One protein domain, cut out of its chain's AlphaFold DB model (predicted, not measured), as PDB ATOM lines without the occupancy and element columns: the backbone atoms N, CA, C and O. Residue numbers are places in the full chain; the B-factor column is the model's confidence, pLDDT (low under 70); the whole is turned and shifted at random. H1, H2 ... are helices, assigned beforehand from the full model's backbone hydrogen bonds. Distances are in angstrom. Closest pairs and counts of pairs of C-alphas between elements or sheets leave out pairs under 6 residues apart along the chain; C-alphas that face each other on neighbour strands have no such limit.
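Overview. This is residues 227 to 275 of the 276 residues of an uncharacterized protein of Aegilops tauschii subsp. strangulata (UniProt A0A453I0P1). The longest helix, H2, is the floor of an open U, with tiny H1 beyond its first end and H3 beyond its last; the middle is empty. H3 is turned out of the plane of the U. The 49 printed residues are all helix in class, with three named helices, H1, H2, H3 in chain order, and no named strand. The whole is loose, with a radius of gyration of the C-alphas of 13.2 A and spans of 32 by 22 by 21 A.

Along the chain. Find C-alpha 241 at (201.355, 131.104, 162.563); from there H2, residues 241 to 252, runs 16.9 A. H1 is residues 232 to 235, 4.9 A long. H3, residues 263 to 273, runs 15.6 A to C-alpha 273 at (182.475, 122.005, 164.234).

Arrangement. H2 is apart from H1 and from H3, and H1 and H3 are apart. In H3 every O i to N i+4 pair is within hydrogen-bond range, in H2 7 of 8; H1 is too short for one.

Size, cuts and confidence. Look from Ala 229 to Glu 255: their C-alphas, the farthest apart, are 34.3 A apart. The printed part has no cut. The H1 to H2 link is tight, the H2 to H3 link short. Residues 251 to 260 have pLDDT under 70.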
ATOM      1  N   GLU A 227     193.755 122.238 145.434       84.94
ATOM      2  CA  GLU A 227     194.167 122.418 146.831       84.94
ATOM      3  C   GLU A 227     195.627 122.869 146.975       84.94
ATOM      4  O   GLU A 227     195.972 123.517 147.962       84.94
ATOM      5  N   LYS A 228     196.478 122.552 145.990       84.31
ATOM      6  CA  LYS A 228     197.910 122.890 145.979       84.31
ATOM      7  C   LYS A 228     198.246 124.086 145.096       84.31
ATOM      8  O   LYS A 228     199.387 124.530 145.101       84.31
ATOM      9  N   ALA A 229     197.263 124.622 144.373       89.25
ATOM     10  CA  ALA A 229     197.459 125.770 143.496       89.25
ATOM     11  C   ALA A 229     198.010 126.989 144.254       89.25
ATOM     12  O   ALA A 229     198.771 127.763 143.691       89.25
ATOM     13  N   TYR A 230     197.663 127.141 145.536       90.00
ATOM     14  CA  TYR A 230     198.094 128.250 146.382       90.00
ATOM     15  C   TYR A 230     198.937 127.766 147.563       90.00
ATOM     16  O   TYR A 230     198.516 126.915 148.349       90.00
ATOM     17  N   LEU A 231     200.125 128.351 147.719       88.38
ATOM     18  CA  LEU A 231     201.114 127.917 148.702       88.38
ATOM     19  C   LEU A 231     200.844 128.582 150.059       88.38
ATOM     20  O   LEU A 231     201.254 129.715 150.306       88.38
ATOM     21  N   PHE A 232     200.177 127.884 150.985       83.50
ATOM     22  CA  PHE A 232     199.862 128.426 152.320       83.50
ATOM     23  C   PHE A 232     201.094 128.875 153.124       83.50
ATOM     24  O   PHE A 232     200.999 129.803 153.925       83.50
ATOM     25  N   ASP A 233     202.244 128.226 152.926       83.62
ATOM     26  CA  ASP A 233     203.530 128.594 153.542       83.62
ATOM     27  C   ASP A 233     204.068 129.944 153.066       83.62
ATOM     28  O   ASP A 233     204.775 130.616 153.818       83.62
ATOM     29  N   GLU A 234     203.672 130.364 151.869       85.06
ATOM     30  CA  GLU A 234     204.063 131.637 151.272       85.06
ATOM     31  C   GLU A 234     202.988 132.711 151.468       85.06
ATOM     32  O   GLU A 234     203.310 133.881 151.656       85.06
ATOM     33  N   ILE A 235     201.711 132.312 151.503       88.25
ATOM     34  CA  ILE A 235     200.582 133.209 151.793       88.25
ATOM     35  C   ILE A 235     200.564 133.611 153.271       88.25
ATOM     36  O   ILE A 235     200.312 134.771 153.596       88.25
ATOM     37  N   ILE A 236     200.820 132.659 154.173       87.31
ATOM     38  CA  ILE A 236     200.868 132.877 155.623       87.31
ATOM     39  C   ILE A 236     202.268 132.506 156.128       87.31
ATOM     40  O   ILE A 236     202.528 131.333 156.439       87.31
ATOM     41  N   PRO A 237     203.157 133.506 156.266       86.12
ATOM     42  CA  PRO A 237     204.508 133.328 156.775       86.12
ATOM     43  C   PRO A 237     204.571 132.599 158.123       86.12
ATOM     44  O   PRO A 237     203.743 132.799 159.019       86.12
ATOM     45  N   LYS A 238     205.611 131.775 158.302       86.19
ATOM     46  CA  LYS A 238     205.788 130.917 159.489       86.19
ATOM     47  C   LYS A 238     205.852 131.689 160.811       86.19
ATOM     48  O   LYS A 238     205.436 131.155 161.832       86.19
ATOM     49  N   ASN A 239     206.325 132.935 160.799       85.00
ATOM     50  CA  ASN A 239     206.398 133.794 161.983       85.00
ATOM     51  C   ASN A 239     205.024 134.276 162.485       85.00
ATOM     52  O   ASN A 239     204.919 134.644 163.647       85.00
ATOM     53  N   ILE A 240     203.983 134.269 161.643       85.19
ATOM     54  CA  ILE A 240     202.626 134.710 162.018       85.19
ATOM     55  C   ILE A 240     201.789 133.543 162.560       85.19
ATOM     56  O   ILE A 240     200.873 133.744 163.352       85.19
ATOM     57  N   ARG A 241     202.119 132.304 162.183       82.75
ATOM     58  CA  ARG A 241     201.355 131.104 162.563       82.75
ATOM     59  C   ARG A 241     201.159 130.908 164.070       82.75
ATOM     60  O   ARG A 241     200.048 130.530 164.433       82.75
ATOM     61  N   PRO A 242     202.144 131.181 164.950       84.38
ATOM     62  CA  PRO A 242     201.929 131.081 166.393       84.38
ATOM     63  C   PRO A 242     200.778 131.969 166.882       84.38
ATOM     64  O   PRO A 242     199.946 131.511 167.651       84.38
ATOM     65  N   HIS A 243     200.650 133.186 166.344       80.81
ATOM     66  CA  HIS A 243     199.555 134.097 166.689       80.81
ATOM     67  C   HIS A 243     198.185 133.611 166.198       80.81
ATOM     68  O   HIS A 243     197.158 133.994 166.749       80.81
ATOM     69  N   LEU A 244     198.143 132.773 165.157       80.50
ATOM     70  CA  LEU A 244     196.896 132.162 164.691       80.50
ATOM     71  C   LEU A 244     196.443 131.022 165.611       80.50
ATOM     72  O   LEU A 244     195.243 130.806 165.750       80.50
ATOM     73  N   LEU A 245     197.377 130.320 166.258       78.88
ATOM     74  CA  LEU A 245     197.050 129.280 167.236       78.88
ATOM     75  C   LEU A 245     196.398 129.872 168.491       78.88
ATOM     76  O   LEU A 245     195.468 129.265 169.014       78.88
ATOM     77  N   ASP A 246     196.798 131.076 168.908       75.38
ATOM     78  CA  ASP A 246     196.144 131.797 170.010       75.38
ATOM     79  C   ASP A 246     194.648 132.030 169.712       75.38
ATOM     80  O   ASP A 246     193.788 131.843 170.571       75.38
ATOM     81  N   ILE A 247     194.317 132.360 168.456       73.25
ATOM     82  CA  ILE A 247     192.931 132.553 167.996       73.25
ATOM     83  C   ILE A 247     192.146 131.235 168.031       73.25
ATOM     84  O   ILE A 247     190.982 131.230 168.430       73.25
ATOM     85  N   VAL A 248     192.772 130.120 167.640       71.44
ATOM     86  CA  VAL A 248     192.157 128.785 167.732       71.44
ATOM     87  C   VAL A 248     191.916 128.401 169.196       71.44
ATOM     88  O   VAL A 248     190.836 127.914 169.521       71.44
ATOM     89  N   GLY A 249     192.849 128.713 170.099       70.56
ATOM     90  CA  GLY A 249     192.681 128.482 171.536       70.56
ATOM     91  C   GLY A 249     191.474 129.220 172.129       70.56
ATOM     92  O   GLY A 249     190.710 128.637 172.896       70.56
ATOM     93  N   HIS A 250     191.234 130.471 171.717       70.00
ATOM     94  CA  HIS A 250     190.033 131.227 172.104       70.00
ATOM     95  C   HIS A 250     188.727 130.666 171.519       70.00
ATOM     96  O   HIS A 250     187.643 130.906 172.055       70.00
ATOM     97  N   PHE A 251     188.808 129.949 170.398       67.25
ATOM     98  CA  PHE A 251     187.658 129.292 169.789       67.25
ATOM     99  C   PHE A 251     187.279 128.009 170.547       67.25
ATOM    100  O   PHE A 251     186.102 127.790 170.831       67.25
ATOM    101  N   GLU A 252     188.268 127.205 170.942       69.38
ATOM    102  CA  GLU A 252     188.069 125.969 171.713       69.38
ATOM    103  C   GLU A 252     187.632 126.224 173.167       69.38
ATOM    104  O   GLU A 252     186.891 125.422 173.736       69.38
ATOM    105  N   SER A 253     188.019 127.357 173.765       67.94
ATOM    106  CA  SER A 253     187.621 127.733 175.133       67.94
ATOM    107  C   SER A 253     186.151 128.161 175.269       67.94
ATOM    108  O   SER A 253     185.673 128.376 176.383       67.94
ATOM    109  N   GLY A 254     185.415 128.291 174.157       62.66
ATOM    110  CA  GLY A 254     184.008 128.708 174.151       62.66
ATOM    111  C   GLY A 254     183.785 130.201 174.429       62.66
ATOM    112  O   GLY A 254     182.641 130.637 174.546       62.66
ATOM    113  N   GLU A 255     184.851 131.005 174.497       59.59
ATOM    114  CA  GLU A 255     184.781 132.463 174.690       59.59
ATOM    115  C   GLU A 255     184.403 133.222 173.402       59.59
ATOM    116  O   GLU A 255     184.183 134.436 173.417       59.59
ATOM    117  N   PHE A 256     184.281 132.516 172.273       61.62
ATOM    118  CA  PHE A 256     183.963 133.107 170.978       61.62
ATOM    119  C   PHE A 256     182.457 133.381 170.822       61.62
ATOM    120  O   PHE A 256     181.666 132.548 170.378       61.62
ATOM    121  N   GLY A 257     182.038 134.599 171.161       61.47
ATOM    122  CA  GLY A 257     180.681 135.065 170.897       61.47
ATOM    123  C   GLY A 257     180.444 135.300 169.401       61.47
ATOM    124  O   GLY A 257     180.879 136.306 168.854       61.47
ATOM    125  N   LEU A 258     179.645 134.449 168.746       64.81
ATOM    126  CA  LEU A 258     179.156 134.656 167.362       64.81
ATOM    127  C   LEU A 258     178.309 135.939 167.187       64.81
ATOM    128  O   LEU A 258     177.924 136.313 166.077       64.81
ATOM    129  N   LYS A 259     177.995 136.620 168.292       62.72
ATOM    130  CA  LYS A 259     177.194 137.840 168.345       62.72
ATOM    131  C   LYS A 259     178.035 139.034 167.871       62.72
ATOM    132  O   LYS A 259     178.724 139.668 168.658       62.72
ATOM    133  N   GLY A 260     177.953 139.340 166.577       69.75
ATOM    134  CA  GLY A 260     178.605 140.506 165.963       69.75
ATOM    135  C   GLY A 260     179.402 140.197 164.696       69.75
ATOM    136  O   GLY A 260     179.764 141.120 163.971       69.75
ATOM    137  N   TYR A 261     179.632 138.919 164.390       74.25
ATOM    138  CA  TYR A 261     180.312 138.502 163.167       74.25
ATOM    139  C   TYR A 261     179.331 138.321 162.003       74.25
ATOM    140  O   TYR A 261     178.166 137.964 162.187       74.25
ATOM    141  N   GLY A 262     179.804 138.588 160.783       82.56
ATOM    142  CA  GLY A 262     179.014 138.413 159.565       82.56
ATOM    143  C   GLY A 262     178.636 136.949 159.316       82.56
ATOM    144  O   GLY A 262     179.320 136.029 159.765       82.56
ATOM    145  N   SER A 263     177.572 136.728 158.540       83.75
ATOM    146  CA  SER A 263     177.007 135.396 158.263       83.75
ATOM    147  C   SER A 263     178.020 134.380 157.719       83.75
ATOM    148  O   SER A 263     177.917 133.194 158.020       83.75
ATOM    149  N   PHE A 264     179.019 134.835 156.957       86.56
ATOM    150  CA  PHE A 264     180.103 133.989 156.454       86.56
ATOM    151  C   PHE A 264     180.892 133.314 157.583       86.56
ATOM    152  O   PHE A 264     181.113 132.105 157.538       86.56
ATOM    153  N   VAL A 265     181.281 134.084 158.603       82.38
ATOM    154  CA  VAL A 265     182.092 133.593 159.726       82.38
ATOM    155  C   VAL A 265     181.287 132.582 160.532       82.38
ATOM    156  O   VAL A 265     181.759 131.470 160.748       82.38
ATOM    157  N   SER A 266     180.043 132.919 160.879       80.00
ATOM    158  CA  SER A 266     179.166 132.037 161.655       80.00
ATOM    159  C   SER A 266     178.882 130.714 160.942       80.00
ATOM    160  O   SER A 266     178.973 129.649 161.547       80.00
ATOM    161  N   ASN A 267     178.611 130.756 159.635       83.25
ATOM    162  CA  ASN A 267     178.379 129.546 158.848       83.25
ATOM    163  C   ASN A 267     179.640 128.686 158.715       83.25
ATOM    164  O   ASN A 267     179.545 127.459 158.711       83.25
ATOM    165  N   ARG A 268     180.821 129.304 158.572       85.50
ATOM    166  CA  ARG A 268     182.078 128.560 158.445       85.50
ATOM    167  C   ARG A 268     182.468 127.893 159.759       85.50
ATOM    168  O   ARG A 268     182.884 126.743 159.727       85.50
ATOM    169  N   VAL A 269     182.284 128.591 160.876       79.06
ATOM    170  CA  VAL A 269     182.478 128.080 162.238       79.06
ATOM    171  C   VAL A 269     181.629 126.835 162.491       79.06
ATOM    172  O   VAL A 269     182.180 125.795 162.840       79.06
ATOM    173  N   ASN A 270     180.323 126.900 162.217       79.06
ATOM    174  CA  ASN A 270     179.425 125.759 162.417       79.06
ATOM    175  C   ASN A 270     179.836 124.554 161.554       79.06
ATOM    176  O   ASN A 270     179.925 123.437 162.048       79.06
ATOM    177  N   LYS A 271     180.180 124.786 160.279       83.75
ATOM    178  CA  LYS A 271     180.658 123.720 159.382       83.75
ATOM    179  C   LYS A 271     181.972 123.083 159.832       83.75
ATOM    180  O   LYS A 271     182.205 121.922 159.528       83.75
ATOM    181  N   LEU A 272     182.861 123.840 160.473       79.69
ATOM    182  CA  LEU A 272     184.113 123.291 160.996       79.69
ATOM    183  C   LEU A 272     183.867 122.443 162.248       79.69
ATOM    184  O   LEU A 272     184.501 121.404 162.379       79.69
ATOM    185  N   GLN A 273     182.913 122.831 163.102       73.88
ATOM    186  CA  GLN A 273     182.475 122.005 164.234       73.88
ATOM    187  C   GLN A 273     181.816 120.694 163.783       73.88
ATOM    188  O   GLN A 273     181.965 119.687 164.458       73.88
ATOM    189  N   GLU A 274     181.116 120.683 162.645       77.88
ATOM    190  CA  GLU A 274     180.523 119.465 162.061       77.88
ATOM    191  C   GLU A 274     181.556 118.497 161.448       77.88
ATOM    192  O   GLU A 274     181.224 117.344 161.177       77.88
ATOM    193  N   LEU A 275     182.782 118.962 161.179       73.31
ATOM    194  CA  LEU A 275     183.860 118.171 160.570       73.31
ATOM    195  C   LEU A 275     184.859 117.601 161.596       73.31
ATOM    196  O   LEU A 275     185.737 116.834 161.195       73.31
TER     197      LEU A 275